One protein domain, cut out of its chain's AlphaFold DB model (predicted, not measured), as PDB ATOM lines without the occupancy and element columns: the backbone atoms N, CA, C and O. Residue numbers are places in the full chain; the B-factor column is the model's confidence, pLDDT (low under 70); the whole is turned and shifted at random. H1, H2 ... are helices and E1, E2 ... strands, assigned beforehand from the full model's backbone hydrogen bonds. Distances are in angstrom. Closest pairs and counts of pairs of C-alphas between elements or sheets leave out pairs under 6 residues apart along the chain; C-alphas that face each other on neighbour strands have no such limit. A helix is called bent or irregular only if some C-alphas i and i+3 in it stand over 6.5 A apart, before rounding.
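This is residues 82 to 125 of the 191 residues of the protein "Biotin sulfoxide reductase BisC" of Helicobacter pylori UM111 (UniProt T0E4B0). A small post of two short antiparallel strands, E1 and E2, stands between two arms that reach out to the same side of it, like a bracket. One arm is the helix H2, which follows E2 and whose far part, residues 118 to 124, sticks out with Ile 125. The other is a wide loop, residues 92 to 105, that leads from the short helix H1 beside the strands back to E2. The printed part has 44 residues with two named helices and two named strands, in the order E1, H1, E2, H2; the sheet has the order E1 - E2, antiparallel, and the class is mixed, helices and strands. The whole is only just compact, close to loose, with a radius of gyration of the C-alphas of 10.9 A, and it spans 28 by 25 by 14 A.

The sheet is made of E1, residues 85 to 87, and E2, residues 106 to 108. The two are antiparallel neighbours, with 145 degrees between their N-to-C directions. C-alphas 85 and 108 face each other at 4.3 A, C-alphas 86 and 107 at 5.3 A, and C-alphas 87 and 106 at 4.5 A. Across the pair, N 86 and O 107 are within hydrogen-bond range at 2.8 A, and so are N 107 and O 86 at 2.8 A. H1, residues 88 to 91, follows E1 by a tight link with 0 residues between them. H1 and E2 have 2 pairs of C-alphas within 8 A; the closest are those of Lys 88 and Phe 106, 5.7 A apart, and the centres of the two elements are 8.7 A apart. H2, residues 111 to 124, follows E2 by a tight link of 2 residues. E1 and H2 have 2 pairs of C-alphas within 8 A; the closest are those of Val 86 and Ala 114, 7.4 A apart, and from centre to centre it is 12.3 A. H1 and H2 are apart. In H2 every O i to N i+4 pair is within hydrogen-bond range; H1, with 4 residues, is too short for such a pair, and its 1 pair of O i and N i+3 is within range.

E1 runs from Cys 85, with its C-alpha at (-43.889, -17.657, 47.328), to Arg 87. E2 runs from Phe 106, with its C-alpha at (-41.650, -18.616, 42.268), to Arg 108. The helix H1 runs from Lys 88 to Leu 91 and measures 5.2 A from first to last C-alpha; E1 measures 6.8 A and E2 6.5 A. H2, the longest helix with 14 residues, measures 19.9 A from the C-alpha of Trp 111 at (-48.810, -13.744, 53.863) to that of Glu 124 at (-63.217, -25.275, 46.310). Neither helix is bent or irregular.

The C-alphas farthest apart are those of Lys 82 and Asn 96, 28.7 A, and from Lys 82 to Ile 125 the first and last printed C-alphas are 28.4 A apart. Residues 118 to 125, of which 118 to 124 belong to H2, stand free. The body without them has 36 residues, spans 26 by 19 by 10 A and has a radius of gyration of 10.1 A. The link from H1 to E2 is long, with 14 residues, 92 to 105, whose C-alphas lie 8 to 15 A from the mean of the C-alphas; it holds no named element. The printed part, residues 82 to 125 of a chain of 191, has no cut. The mean pLDDT of the printed part is 95.0, and no printed residue is under 70.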
ATOM      1  N   LYS A  82     -37.400 -17.637  53.171       96.31
ATOM      2  CA  LYS A  82     -37.579 -16.348  53.875       96.31
ATOM      3  C   LYS A  82     -38.998 -15.786  53.760       96.31
ATOM      4  O   LYS A  82     -39.450 -15.095  54.667       96.31
ATOM      5  N   TYR A  83     -39.689 -16.071  52.657       97.81
ATOM      6  CA  TYR A  83     -40.981 -15.470  52.316       97.81
ATOM      7  C   TYR A  83     -41.937 -16.517  51.742       97.81
ATOM      8  O   TYR A  83     -41.465 -17.501  51.163       97.81
ATOM      9  N   PRO A  84     -43.260 -16.312  51.856       98.12
ATOM     10  CA  PRO A  84     -44.208 -17.087  51.078       98.12
ATOM     11  C   PRO A  84     -44.040 -16.750  49.593       98.12
ATOM     12  O   PRO A  84     -43.974 -15.582  49.196       98.12
ATOM     13  N   CYS A  85     -43.977 -17.790  48.772       97.69
ATOM     14  CA  CYS A  85     -43.889 -17.657  47.328       97.69
ATOM     15  C   CYS A  85     -44.907 -18.574  46.656       97.69
ATOM     16  O   CYS A  85     -45.211 -19.660  47.149       97.69
ATOM     17  N   VAL A  86     -45.408 -18.140  45.505       97.06
ATOM     18  CA  VAL A  86     -46.384 -18.867  44.699       97.06
ATOM     19  C   VAL A  86     -45.811 -19.052  43.304       97.06
ATOM     20  O   VAL A  86     -45.221 -18.144  42.727       97.06
ATOM     21  N   ARG A  87     -45.970 -20.253  42.759       96.25
ATOM     22  CA  ARG A  87     -45.552 -20.582  41.396       96.25
ATOM     23  C   ARG A  87     -46.243 -19.651  40.390       96.25
ATOM     24  O   ARG A  87     -47.466 -19.511  40.446       96.25
ATOM     25  N   LYS A  88     -45.484 -19.034  39.480       95.38
ATOM     26  CA  LYS A  88     -45.968 -17.937  38.622       95.38
ATOM     27  C   LYS A  88     -47.256 -18.258  37.869       95.38
ATOM     28  O   LYS A  88     -48.241 -17.541  38.003       95.38
ATOM     29  N   SER A  89     -47.293 -19.364  37.137       95.62
ATOM     30  CA  SER A  89     -48.467 -19.744  36.348       95.62
ATOM     31  C   SER A  89     -49.700 -20.072  37.198       95.62
ATOM     32  O   SER A  89     -50.820 -19.889  36.725       95.62
ATOM     33  N   PHE A  90     -49.514 -20.507  38.453       94.75
ATOM     34  CA  PHE A  90     -50.619 -20.678  39.400       94.75
ATOM     35  C   PHE A  90     -51.200 -19.327  39.821       94.75
ATOM     36  O   PHE A  90     -52.416 -19.172  39.873       94.75
ATOM     37  N   LEU A  91     -50.330 -18.351  40.096       94.38
ATOM     38  CA  LEU A  91     -50.734 -16.999  40.479       94.38
ATOM     39  C   LEU A  91     -51.447 -16.269  39.329       94.38
ATOM     40  O   LEU A  91     -52.441 -15.588  39.553       94.38
ATOM     41  N   GLU A  92     -50.983 -16.471  38.095       94.00
ATOM     42  CA  GLU A  92     -51.585 -15.925  36.868       94.00
ATOM     43  C   GLU A  92     -52.849 -16.682  36.413       94.00
ATOM     44  O   GLU A  92     -53.452 -16.323  35.405       94.00
ATOM     45  N   ASN A  93     -53.249 -17.744  37.126       90.06
ATOM     46  CA  ASN A  93     -54.387 -18.601  36.786       90.06
ATOM     47  C   ASN A  93     -54.334 -19.150  35.340       90.06
ATOM     48  O   ASN A  93     -55.351 -19.242  34.646       90.06
ATOM     49  N   LYS A  94     -53.134 -19.514  34.866       89.69
ATOM     50  CA  LYS A  94     -52.941 -20.104  33.532       89.69
ATOM     51  C   LYS A  94     -53.571 -21.497  33.459       89.69
ATOM     52  O   LYS A  94     -53.474 -22.293  34.389       89.69
ATOM     53  N   LYS A  95     -54.191 -21.832  32.325       88.12
ATOM     54  CA  LYS A  95     -54.693 -23.195  32.074       88.12
ATOM     55  C   LYS A  95     -53.526 -24.137  31.756       88.12
ATOM     56  O   LYS A  95     -52.549 -23.705  31.159       88.12
ATOM     57  N   ASN A  96     -53.668 -25.417  32.117       84.94
ATOM     58  CA  ASN A  96     -52.764 -26.513  31.734       84.94
ATOM     59  C   ASN A  96     -51.273 -26.232  31.982       84.94
ATOM     60  O   ASN A  96     -50.483 -26.332  31.064       84.94
ATOM     61  N   HIS A  97     -50.906 -25.873  33.214       89.44
ATOM     62  CA  HIS A  97     -49.526 -25.541  33.596       89.44
ATOM     63  C   HIS A  97     -48.857 -26.629  34.466       89.44
ATOM     64  O   HIS A  97     -48.004 -26.322  35.301       89.44
ATOM     65  N   LYS A  98     -49.365 -27.870  34.475       89.88
ATOM     66  CA  LYS A  98     -48.940 -28.895  35.460       89.88
ATOM     67  C   LYS A  98     -47.500 -29.351  35.204       89.88
ATOM     68  O   LYS A  98     -46.737 -29.561  36.136       89.88
ATOM     69  N   GLU A  99     -47.123 -29.425  33.940       92.75
ATOM     70  CA  GLU A  99     -45.792 -29.745  33.432       92.75
ATOM     71  C   GLU A  99     -44.719 -28.706  33.792       92.75
ATOM     72  O   GLU A  99     -43.527 -29.005  33.728       92.75
ATOM     73  N   LEU A 100     -45.126 -27.505  34.217       92.94
ATOM     74  CA  LEU A 100     -44.217 -26.451  34.670       92.94
ATOM     75  C   LEU A 100     -43.808 -26.593  36.149       92.94
ATOM     76  O   LEU A 100     -42.947 -25.850  36.629       92.94
ATOM     77  N   HIS A 101     -44.386 -27.549  36.892       92.75
ATOM     78  CA  HIS A 101     -44.018 -27.806  38.289       92.75
ATOM     79  C   HIS A 101     -42.525 -28.148  38.397       92.75
ATOM     80  O   HIS A 101     -42.029 -29.051  37.730       92.75
ATOM     81  N   GLY A 102     -41.797 -27.395  39.228       93.38
ATOM     82  CA  GLY A 102     -40.348 -27.546  39.411       93.38
ATOM     83  C   GLY A 102     -39.475 -26.935  38.307       93.38
ATOM     84  O   GLY A 102     -38.256 -27.041  38.401       93.38
ATOM     85  N   ARG A 103     -40.060 -26.301  37.278       94.50
ATOM     86  CA  ARG A 103     -39.321 -25.704  36.144       94.50
ATOM     87  C   ARG A 103     -39.467 -24.191  36.029       94.50
ATOM     88  O   ARG A 103     -38.633 -23.550  35.403       94.50
ATOM     89  N   GLU A 104     -40.530 -23.627  36.587       94.50
ATOM     90  CA  GLU A 104     -40.799 -22.192  36.522       94.50
ATOM     91  C   GLU A 104     -40.434 -21.452  37.814       94.50
ATOM     92  O   GLU A 104     -40.215 -22.048  38.871       94.50
ATOM     93  N   GLU A 105     -40.410 -20.125  37.721       95.69
ATOM     94  CA  GLU A 105     -40.099 -19.248  38.842       95.69
ATOM     95  C   GLU A 105     -41.207 -19.193  39.910       95.69
ATOM     96  O   GLU A 105     -42.407 -19.367  39.653       95.69
ATOM     97  N   PHE A 106     -40.779 -18.893  41.135       97.06
ATOM     98  CA  PHE A 106     -41.650 -18.616  42.268       97.06
ATOM     99  C   PHE A 106     -41.707 -17.110  42.521       97.06
ATOM    100  O   PHE A 106     -40.686 -16.467  42.755       97.06
ATOM    101  N   VAL A 107     -42.916 -16.562  42.526       97.56
ATOM    102  CA  VAL A 107     -43.179 -15.145  42.776       97.56
ATOM    103  C   VAL A 107     -43.424 -14.944  44.266       97.56
ATOM    104  O   VAL A 107     -44.282 -15.604  44.857       97.56
ATOM    105  N   ARG A 108     -42.669 -14.037  44.889       98.06
ATOM    106  CA  ARG A 108     -42.880 -13.643  46.288       98.06
ATOM    107  C   ARG A 108     -44.227 -12.933  46.434       98.06
ATOM    108  O   ARG A 108     -44.528 -12.025  45.667       98.06
ATOM    109  N   VAL A 109     -44.985 -13.293  47.465       98.31
ATOM    110  CA  VAL A 109     -46.275 -12.671  47.803       98.31
ATOM    111  C   VAL A 109     -46.313 -12.246  49.275       98.31
ATOM    112  O   VAL A 109     -45.367 -12.499  50.025       98.31
ATOM    113  N   SER A 110     -47.384 -11.567  49.697       98.31
ATOM    114  CA  SER A 110     -47.656 -11.345  51.121       98.31
ATOM    115  C   SER A 110     -48.221 -12.610  51.776       98.31
ATOM    116  O   SER A 110     -48.696 -13.525  51.097       98.31
ATOM    117  N   TRP A 111     -48.174 -12.663  53.109       98.31
ATOM    118  CA  TRP A 111     -48.810 -13.744  53.863       98.31
ATOM    119  C   TRP A 111     -50.321 -13.788  53.633       98.31
ATOM    120  O   TRP A 111     -50.840 -14.877  53.412       98.31
ATOM    121  N   ASP A 112     -50.990 -12.633  53.592       98.44
ATOM    122  CA  ASP A 112     -52.436 -12.553  53.347       98.44
ATOM    123  C   ASP A 112     -52.805 -13.189  52.003       98.44
ATOM    124  O   ASP A 112     -53.639 -14.085  51.950       98.44
ATOM    125  N   VAL A 113     -52.080 -12.846  50.929       97.81
ATOM    126  CA  VAL A 113     -52.308 -13.434  49.599       97.81
ATOM    127  C   VAL A 113     -52.075 -14.946  49.607       97.81
ATOM    128  O   VAL A 113     -52.860 -15.697  49.029       97.81
ATOM    129  N   ALA A 114     -51.004 -15.421  50.251       97.94
ATOM    130  CA  ALA A 114     -50.703 -16.850  50.306       97.94
ATOM    131  C   ALA A 114     -51.773 -17.643  51.076       97.94
ATOM    132  O   ALA A 114     -52.190 -18.715  50.629       97.94
ATOM    133  N   LEU A 115     -52.221 -17.113  52.216       97.75
ATOM    134  CA  LEU A 115     -53.241 -17.733  53.056       97.75
ATOM    135  C   LEU A 115     -54.614 -17.702  52.383       97.75
ATOM    136  O   LEU A 115     -55.294 -18.727  52.380       97.75
ATOM    137  N   ASP A 116     -54.987 -16.596  51.741       97.75
ATOM    138  CA  ASP A 116     -56.242 -16.478  50.995       97.75
ATOM    139  C   ASP A 116     -56.290 -17.443  49.810       97.75
ATOM    140  O   ASP A 116     -57.301 -18.114  49.594       97.75
ATOM    141  N   LEU A 117     -55.188 -17.580  49.064       97.19
ATOM    142  CA  LEU A 117     -55.088 -18.549  47.971       97.19
ATOM    143  C   LEU A 117     -55.241 -19.990  48.473       97.19
ATOM    144  O   LEU A 117     -55.986 -20.771  47.875       97.19
ATOM    145  N   ALA A 118     -54.568 -20.339  49.574       95.50
ATOM    146  CA  ALA A 118     -54.685 -21.660  50.184       95.50
ATOM    147  C   ALA A 118     -56.115 -21.920  50.682       95.50
ATOM    148  O   ALA A 118     -56.710 -22.943  50.344       95.50
ATOM    149  N   ALA A 119     -56.702 -20.974  51.418       96.12
ATOM    150  CA  ALA A 119     -58.057 -21.077  51.946       96.12
ATOM    151  C   ALA A 119     -59.101 -21.185  50.830       96.12
ATOM    152  O   ALA A 119     -60.002 -22.019  50.912       96.12
ATOM    153  N   LYS A 120     -58.972 -20.390  49.761       96.12
ATOM    154  CA  LYS A 120     -59.849 -20.461  48.588       96.12
ATOM    155  C   LYS A 120     -59.819 -21.853  47.964       96.12
ATOM    156  O   LYS A 120     -60.873 -22.446  47.757       96.12
ATOM    157  N   LYS A 121     -58.631 -22.412  47.718       94.31
ATOM    158  CA  LYS A 121     -58.508 -23.748  47.117       94.31
ATOM    159  C   LYS A 121     -59.023 -24.857  48.021       94.31
ATOM    160  O   LYS A 121     -59.687 -25.762  47.532       94.31
ATOM    161  N   LEU A 122     -58.771 -24.769  49.323       95.19
ATOM    162  CA  LEU A 122     -59.302 -25.730  50.288       95.19
ATOM    163  C   LEU A 122     -60.835 -25.691  50.380       95.19
ATOM    164  O   LEU A 122     -61.436 -26.725  50.634       95.19
ATOM    165  N   LYS A 123     -61.471 -24.535  50.138       94.56
ATOM    166  CA  LYS A 123     -62.939 -24.411  50.058       94.56
ATOM    167  C   LYS A 123     -63.521 -24.934  48.742       94.56
ATOM    168  O   LYS A 123     -64.649 -25.407  48.729       94.56
ATOM    169  N   GLU A 124     -62.782 -24.813  47.639       95.00
ATOM    170  CA  GLU A 124     -63.217 -25.275  46.310       95.00
ATOM    171  C   GLU A 124     -63.160 -26.805  46.163       95.00
ATOM    172  O   GLU A 124     -63.885 -27.372  45.346       95.00
ATOM    173  N   ILE A 125     -62.281 -27.475  46.912       94.25
ATOM    174  CA  ILE A 125     -62.003 -28.905  46.754       94.25
ATOM    175  C   ILE A 125     -62.826 -29.717  47.773       94.25
ATOM    176  O   ILE A 125     -62.727 -29.452  48.971       94.25
TER     177      ILE A 125